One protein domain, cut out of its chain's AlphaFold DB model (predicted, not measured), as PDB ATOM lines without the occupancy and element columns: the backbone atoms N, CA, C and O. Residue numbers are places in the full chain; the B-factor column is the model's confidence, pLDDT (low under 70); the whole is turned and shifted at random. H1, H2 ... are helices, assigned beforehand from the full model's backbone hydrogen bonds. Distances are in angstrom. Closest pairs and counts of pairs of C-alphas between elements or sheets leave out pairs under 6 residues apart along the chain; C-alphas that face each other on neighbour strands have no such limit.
ATOM      1  N   ASP A 234     -14.305  -6.801  14.017       83.75
ATOM      2  CA  ASP A 234     -13.157  -6.432  14.854       83.75
ATOM      3  C   ASP A 234     -11.968  -7.395  14.698       83.75
ATOM      4  O   ASP A 234     -10.868  -7.117  15.177       83.75
ATOM      5  N   LEU A 235     -12.152  -8.523  13.997       84.94
ATOM      6  CA  LEU A 235     -11.068  -9.478  13.782       84.94
ATOM      7  C   LEU A 235     -10.025  -8.940  12.785       84.94
ATOM      8  O   LEU A 235     -10.385  -8.441  11.708       84.94
ATOM      9  N   PRO A 236      -8.728  -9.144  13.069       87.62
ATOM     10  CA  PRO A 236      -7.649  -8.942  12.110       87.62
ATOM     11  C   PRO A 236      -7.877  -9.734  10.814       87.62
ATOM     12  O   PRO A 236      -8.475 -10.814  10.825       87.62
ATOM     13  N   SER A 237      -7.379  -9.220   9.686       87.75
ATOM     14  CA  SER A 237      -7.507  -9.881   8.375       87.75
ATOM     15  C   SER A 237      -6.954 -11.308   8.387       87.75
ATOM     16  O   SER A 237      -7.588 -12.216   7.857       87.75
ATOM     17  N   GLU A 238      -5.836 -11.526   9.074       81.75
ATOM     18  CA  GLU A 238      -5.207 -12.839   9.220       81.75
ATOM     19  C   GLU A 238      -6.084 -13.830  10.006       81.75
ATOM     20  O   GLU A 238      -6.269 -14.972   9.585       81.75
ATOM     21  N   ALA A 239      -6.718 -13.389  11.098       85.75
ATOM     22  CA  ALA A 239      -7.648 -14.217  11.872       85.75
ATOM     23  C   ALA A 239      -8.903 -14.585  11.057       85.75
ATOM     24  O   ALA A 239      -9.387 -15.719  11.115       85.75
ATOM     25  N   LYS A 240      -9.393 -13.655  10.224       92.19
ATOM     26  CA  LYS A 240     -10.490 -13.910   9.273       92.19
ATOM     27  C   LYS A 240     -10.103 -14.966   8.230       92.19
ATOM     28  O   LYS A 240     -10.933 -15.805   7.877       92.19
ATOM     29  N   GLU A 241      -8.865 -14.955   7.741       89.31
ATOM     30  CA  GLU A 241      -8.353 -15.966   6.805       89.31
ATOM     31  C   GLU A 241      -8.155 -17.336   7.461       89.31
ATOM     32  O   GLU A 241      -8.523 -18.357   6.871       89.31
ATOM     33  N   ALA A 242      -7.646 -17.370   8.695       86.62
ATOM     34  CA  ALA A 242      -7.503 -18.597   9.473       86.62
ATOM     35  C   ALA A 242      -8.862 -19.275   9.709       86.62
ATOM     36  O   ALA A 242      -9.008 -20.470   9.447       86.62
ATOM     37  N   CYS A 243      -9.888 -18.505  10.090       90.56
ATOM     38  CA  CYS A 243     -11.245 -19.023  10.252       90.56
ATOM     39  C   CYS A 243     -11.803 -19.601   8.937       90.56
ATOM     40  O   CYS A 243     -12.383 -20.685   8.951       90.56
ATOM     41  N   LYS A 244     -11.586 -18.941   7.786       90.69
ATOM     42  CA  LYS A 244     -11.992 -19.474   6.466       90.69
ATOM     43  C   LYS A 244     -11.270 -20.779   6.112       90.69
ATOM     44  O   LYS A 244     -11.858 -21.665   5.493       90.69
ATOM     45  N   ARG A 245      -9.992 -20.910   6.485       88.75
ATOM     46  CA  ARG A 245      -9.208 -22.135   6.262       88.75
ATOM     47  C   ARG A 245      -9.742 -23.293   7.106       88.75
ATOM     48  O   ARG A 245      -9.913 -24.388   6.578       88.75
ATOM     49  N   MET A 246     -10.062 -23.029   8.373       88.69
ATOM     50  CA  MET A 246     -10.641 -24.015   9.292       88.69
ATOM     51  C   MET A 246     -12.045 -24.456   8.864       88.69
ATOM     52  O   MET A 246     -12.320 -25.650   8.866       88.69
ATOM     53  N   GLU A 247     -12.892 -23.530   8.403       91.25
ATOM     54  CA  GLU A 247     -14.230 -23.831   7.861       91.25
ATOM     55  C   GLU A 247     -14.163 -24.771   6.640       91.25
ATOM     56  O   GLU A 247     -15.036 -25.611   6.449       91.25
ATOM     57  N   LYS A 248     -13.086 -24.692   5.843       91.06
ATOM     58  CA  LYS A 248     -12.853 -25.590   4.700       91.06
ATOM     59  C   LYS A 248     -12.292 -26.963   5.098       91.06
ATOM     60  O   LYS A 248     -12.528 -27.935   4.387       91.06
ATOM     61  N   GLN A 249     -11.505 -27.040   6.171       85.88
ATOM     62  CA  GLN A 249     -10.788 -28.261   6.570       85.88
ATOM     63  C   GLN A 249     -11.548 -29.114   7.588       85.88
ATOM     64  O   GLN A 249     -11.375 -30.330   7.602       85.88
ATOM     65  N   ILE A 250     -12.367 -28.497   8.439       86.12
ATOM     66  CA  ILE A 250     -13.013 -29.162   9.569       86.12
ATOM     67  C   ILE A 250     -14.535 -29.154   9.349       86.12
ATOM     68  O   ILE A 250     -15.156 -28.088   9.416       86.12
ATOM     69  N   PRO A 251     -15.169 -30.322   9.126       81.69
ATOM     70  CA  PRO A 251     -16.624 -30.422   9.060       81.69
ATOM     71  C   PRO A 251     -17.259 -29.914  10.364       81.69
ATOM     72  O   PRO A 251     -16.811 -30.274  11.451       81.69
ATOM     73  N   ASN A 252     -18.317 -29.101  10.267       85.75
ATOM     74  CA  ASN A 252     -19.030 -28.462  11.392       85.75
ATOM     75  C   ASN A 252     -18.264 -27.357  12.146       85.75
ATOM     76  O   ASN A 252     -18.681 -26.954  13.237       85.75
ATOM     77  N   PHE A 253     -17.165 -26.836  11.597       88.69
ATOM     78  CA  PHE A 253     -16.537 -25.636  12.143       88.69
ATOM     79  C   PHE A 253     -17.287 -24.380  11.683       88.69
ATOM     80  O   PHE A 253     -17.449 -24.159  10.487       88.69
ATOM     81  N   THR A 254     -17.757 -23.555  12.624       89.12
ATOM     82  CA  THR A 254     -18.549 -22.348  12.332       89.12
ATOM     83  C   THR A 254     -17.876 -21.084  12.859       89.12
ATOM     84  O   THR A 254     -17.144 -21.105  13.851       89.12
ATOM     85  N   LYS A 255     -18.178 -19.947  12.224       88.25
ATOM     86  CA  LYS A 255     -17.653 -18.621  12.603       88.25
ATOM     87  C   LYS A 255     -17.976 -18.247  14.050       88.25
ATOM     88  O   LYS A 255     -17.143 -17.679  14.743       88.25
ATOM     89  N   GLU A 256     -19.160 -18.612  14.532       85.75
ATOM     90  CA  GLU A 256     -19.579 -18.358  15.916       85.75
ATOM     91  C   GLU A 256     -18.727 -19.119  16.932       85.75
ATOM     92  O   GLU A 256     -18.443 -18.611  18.016       85.75
ATOM     93  N   ARG A 257     -18.300 -20.337  16.578       84.56
ATOM     94  CA  ARG A 257     -17.409 -21.137  17.418       84.56
ATOM     95  C   ARG A 257     -16.020 -20.513  17.479       84.56
ATOM     96  O   ARG A 257     -15.465 -20.439  18.567       84.56
ATOM     97  N   PHE A 258     -15.520 -20.011  16.348       87.50
ATOM     98  CA  PHE A 258     -14.256 -19.279  16.287       87.50
ATOM     99  C   PHE A 258     -14.298 -18.010  17.149       87.50
ATOM    100  O   PHE A 258     -13.412 -17.808  17.968       87.50
ATOM    101  N   LEU A 259     -15.356 -17.198  17.041       85.19
ATOM    102  CA  LEU A 259     -15.503 -15.958  17.820       85.19
ATOM    103  C   LEU A 259     -15.612 -16.187  19.331       85.19
ATOM    104  O   LEU A 259     -15.158 -15.352  20.102       85.19
ATOM    105  N   LYS A 260     -16.198 -17.307  19.770       83.38
ATOM    106  CA  LYS A 260     -16.261 -17.655  21.199       83.38
ATOM    107  C   LYS A 260     -14.901 -18.020  21.787       83.38
ATOM    108  O   LYS A 260     -14.713 -17.835  22.982       83.38
ATOM    109  N   SER A 261     -14.005 -18.578  20.977       78.62
ATOM    110  CA  SER A 261     -12.668 -18.993  21.411       78.62
ATOM    111  C   SER A 261     -11.573 -17.978  21.088       78.62
ATOM    112  O   SER A 261     -10.442 -18.175  21.510       78.62
ATOM    113  N   PHE A 262     -11.862 -16.951  20.286       79.75
ATOM    114  CA  PHE A 262     -10.855 -15.990  19.848       79.75
ATOM    115  C   PHE A 262     -10.687 -14.881  20.888       79.75
ATOM    116  O   PHE A 262     -11.550 -14.010  21.006       79.75
ATOM    117  N   ASP A 263      -9.569 -14.909  21.611       81.75
ATOM    118  CA  ASP A 263      -9.172 -13.835  22.517       81.75
ATOM    119  C   ASP A 263      -8.355 -12.775  21.756       81.75
ATOM    120  O   ASP A 263      -7.263 -13.029  21.233       81.75
ATOM    121  N   LEU A 264      -8.922 -11.572  21.649       73.25
ATOM    122  CA  LEU A 264      -8.311 -10.463  20.918       73.25
ATOM    123  C   LEU A 264      -7.070  -9.920  21.646       73.25
ATOM    124  O   LEU A 264      -6.121  -9.471  20.993       73.25
ATOM    125  N   ASP A 265      -7.073  -9.970  22.981       75.00
ATOM    126  CA  ASP A 265      -6.000  -9.425  23.806       75.00
ATOM    127  C   ASP A 265      -4.744 -10.291  23.668       75.00
ATOM    128  O   ASP A 265      -3.649  -9.763  23.441       75.00
ATOM    129  N   GLU A 266      -4.908 -11.616  23.673       78.75
ATOM    130  CA  GLU A 266      -3.815 -12.576  23.500       78.75
ATOM    131  C   GLU A 266      -3.166 -12.476  22.108       78.75
ATOM    132  O   GLU A 266      -1.938 -12.380  21.987       78.75
ATOM    133  N   TYR A 267      -3.976 -12.391  21.044       77.56
ATOM    134  CA  TYR A 267      -3.462 -12.206  19.683       77.56
ATOM    135  C   TYR A 267      -2.685 -10.885  19.543       77.56
ATOM    136  O   TYR A 267      -1.616 -10.838  18.923       77.56
ATOM    137  N   SER A 268      -3.177  -9.802  20.157       75.06
ATOM    138  CA  SER A 268      -2.491  -8.505  20.132       75.06
ATOM    139  C   SER A 268      -1.146  -8.536  20.876       75.06
ATOM    140  O   SER A 268      -0.169  -7.929  20.422       75.06
ATOM    141  N   ALA A 269      -1.062  -9.283  21.982       77.88
ATOM    142  CA  ALA A 269       0.162  -9.460  22.755       77.88
ATOM    143  C   ALA A 269       1.216 -10.269  21.980       77.88
ATOM    144  O   ALA A 269       2.388  -9.880  21.943       77.88
ATOM    145  N   LEU A 270       0.796 -11.340  21.300       73.25
ATOM    146  CA  LEU A 270       1.651 -12.151  20.428       73.25
ATOM    147  C   LEU A 270       2.239 -11.326  19.281       73.25
ATOM    148  O   LEU A 270       3.446 -11.381  19.035       73.25
ATOM    149  N   LYS A 271       1.416 -10.499  18.631       75.12
ATOM    150  CA  LYS A 271       1.871  -9.654  17.524       75.12
ATOM    151  C   LYS A 271       2.907  -8.617  17.970       75.12
ATOM    152  O   LYS A 271       3.953  -8.489  17.339       75.12
ATOM    153  N   ARG A 272       2.691  -7.952  19.112       78.50
ATOM    154  CA  ARG A 272       3.681  -7.018  19.692       78.50
ATOM    155  C   ARG A 272       5.005  -7.696  20.047       78.50
ATOM    156  O   ARG A 272       6.046  -7.046  20.034       78.50
ATOM    157  N   LYS A 273       4.969  -8.982  20.408       76.06
ATOM    158  CA  LYS A 273       6.170  -9.770  20.708       76.06
ATOM    159  C   LYS A 273       6.937 -10.128  19.435       76.06
ATOM    160  O   LYS A 273       8.159 -10.082  19.459       76.06
ATOM    161  N   GLN A 274       6.235 -10.433  18.343       72.19
ATOM    162  CA  GLN A 274       6.855 -10.704  17.043       72.19
ATOM    163  C   GLN A 274       7.457  -9.451  16.397       72.19
ATOM    164  O   GLN A 274       8.526  -9.542  15.819       72.19
ATOM    165  N   GLU A 275       6.834  -8.279  16.550       75.69
ATOM    166  CA  GLU A 275       7.367  -7.005  16.026       75.69
ATOM    167  C   GLU A 275       8.582  -6.466  16.813       75.69
ATOM    168  O   GLU A 275       9.202  -5.486  16.405       75.69
ATOM    169  N   ARG A 276       8.918  -7.076  17.959       67.88
ATOM    170  CA  ARG A 276      10.093  -6.725  18.780       67.88
ATOM    171  C   ARG A 276      11.332  -7.580  18.494       67.88
ATOM    172  O   ARG A 276      12.357  -7.347  19.134       67.88
TER     173      ARG A 276
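This is residues 234 to 276 of the 277 residues of an uncharacterized protein of viral metagenome (UniProt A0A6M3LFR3). Two helices, H1 and H2, make a small body in which the chain turns back after H1 through residues 250 to 254, and a third helix, H3, reaches away from them as an arm. The end of that arm, residues 269 to 276, sticks out with nothing beside it; without it the body spans 28 by 17 by 13 A. The printed part has 43 residues with three named helices, in the order H1, H2, H3 along the chain, and no named strand, and its class is all helix. It is loose, with a radius of gyration of the C-alphas of 11.6 A, and the C-alphas span 37 by 17 by 15 A.

From the first printed residue, Asp 234, three residues run to H1, residues 237 to 249. A tight link of 5 residues joins H1 to H2, residues 255 to 261. H1 and H2 only just touch, with 3 pairs of C-alphas within 8 A, and H1 does so with residues 243 to 247 alone. Their closest C-alphas are those of Cys 243 and Phe 258, 6.7 A apart. Their lines stand at a steep tilt of 67 degrees, and they run opposite ways; centre to centre they are 11.3 A apart. A tight link of 2 residues joins H2 to H3, residues 264 to 274. H3 touches no helix: H2 and H3 are apart, and so are H1 and H3. In H1, H2 and H3 every O i to N i+4 pair is within hydrogen-bond range.

H1 has 13 residues, Ser 237 to Gln 249, and is the longest helix by residues, 18.8 A from first to last C-alpha. Its first C-alpha, 237, stands at (-7.507, -9.881, 8.375). H2 has 7 residues, Lys 255 to Ser 261, and its first C-alpha stands at (-17.653, -18.621, 12.603). H3 has 11 residues, Leu 264 to Gln 274, and measures 15.7 A from first to last C-alpha. C-alpha 274, where H3 ends, stands at (6.855, -10.704, 17.043).

The two C-alphas farthest apart are those of Asn 252 and Arg 276, at 37.1 A. Residues 269 to 276, of which 269 to 274 belong to H3, stand free; without them the body has 35 residues and spans 28 by 17 by 13 A, with a radius of gyration of 9.7 A. The printed part has no cut, and both links between the helices are tight. The mean pLDDT of the printed part is 83.0, and that of H3 is 76. One printed residue, Arg 276, is under 70.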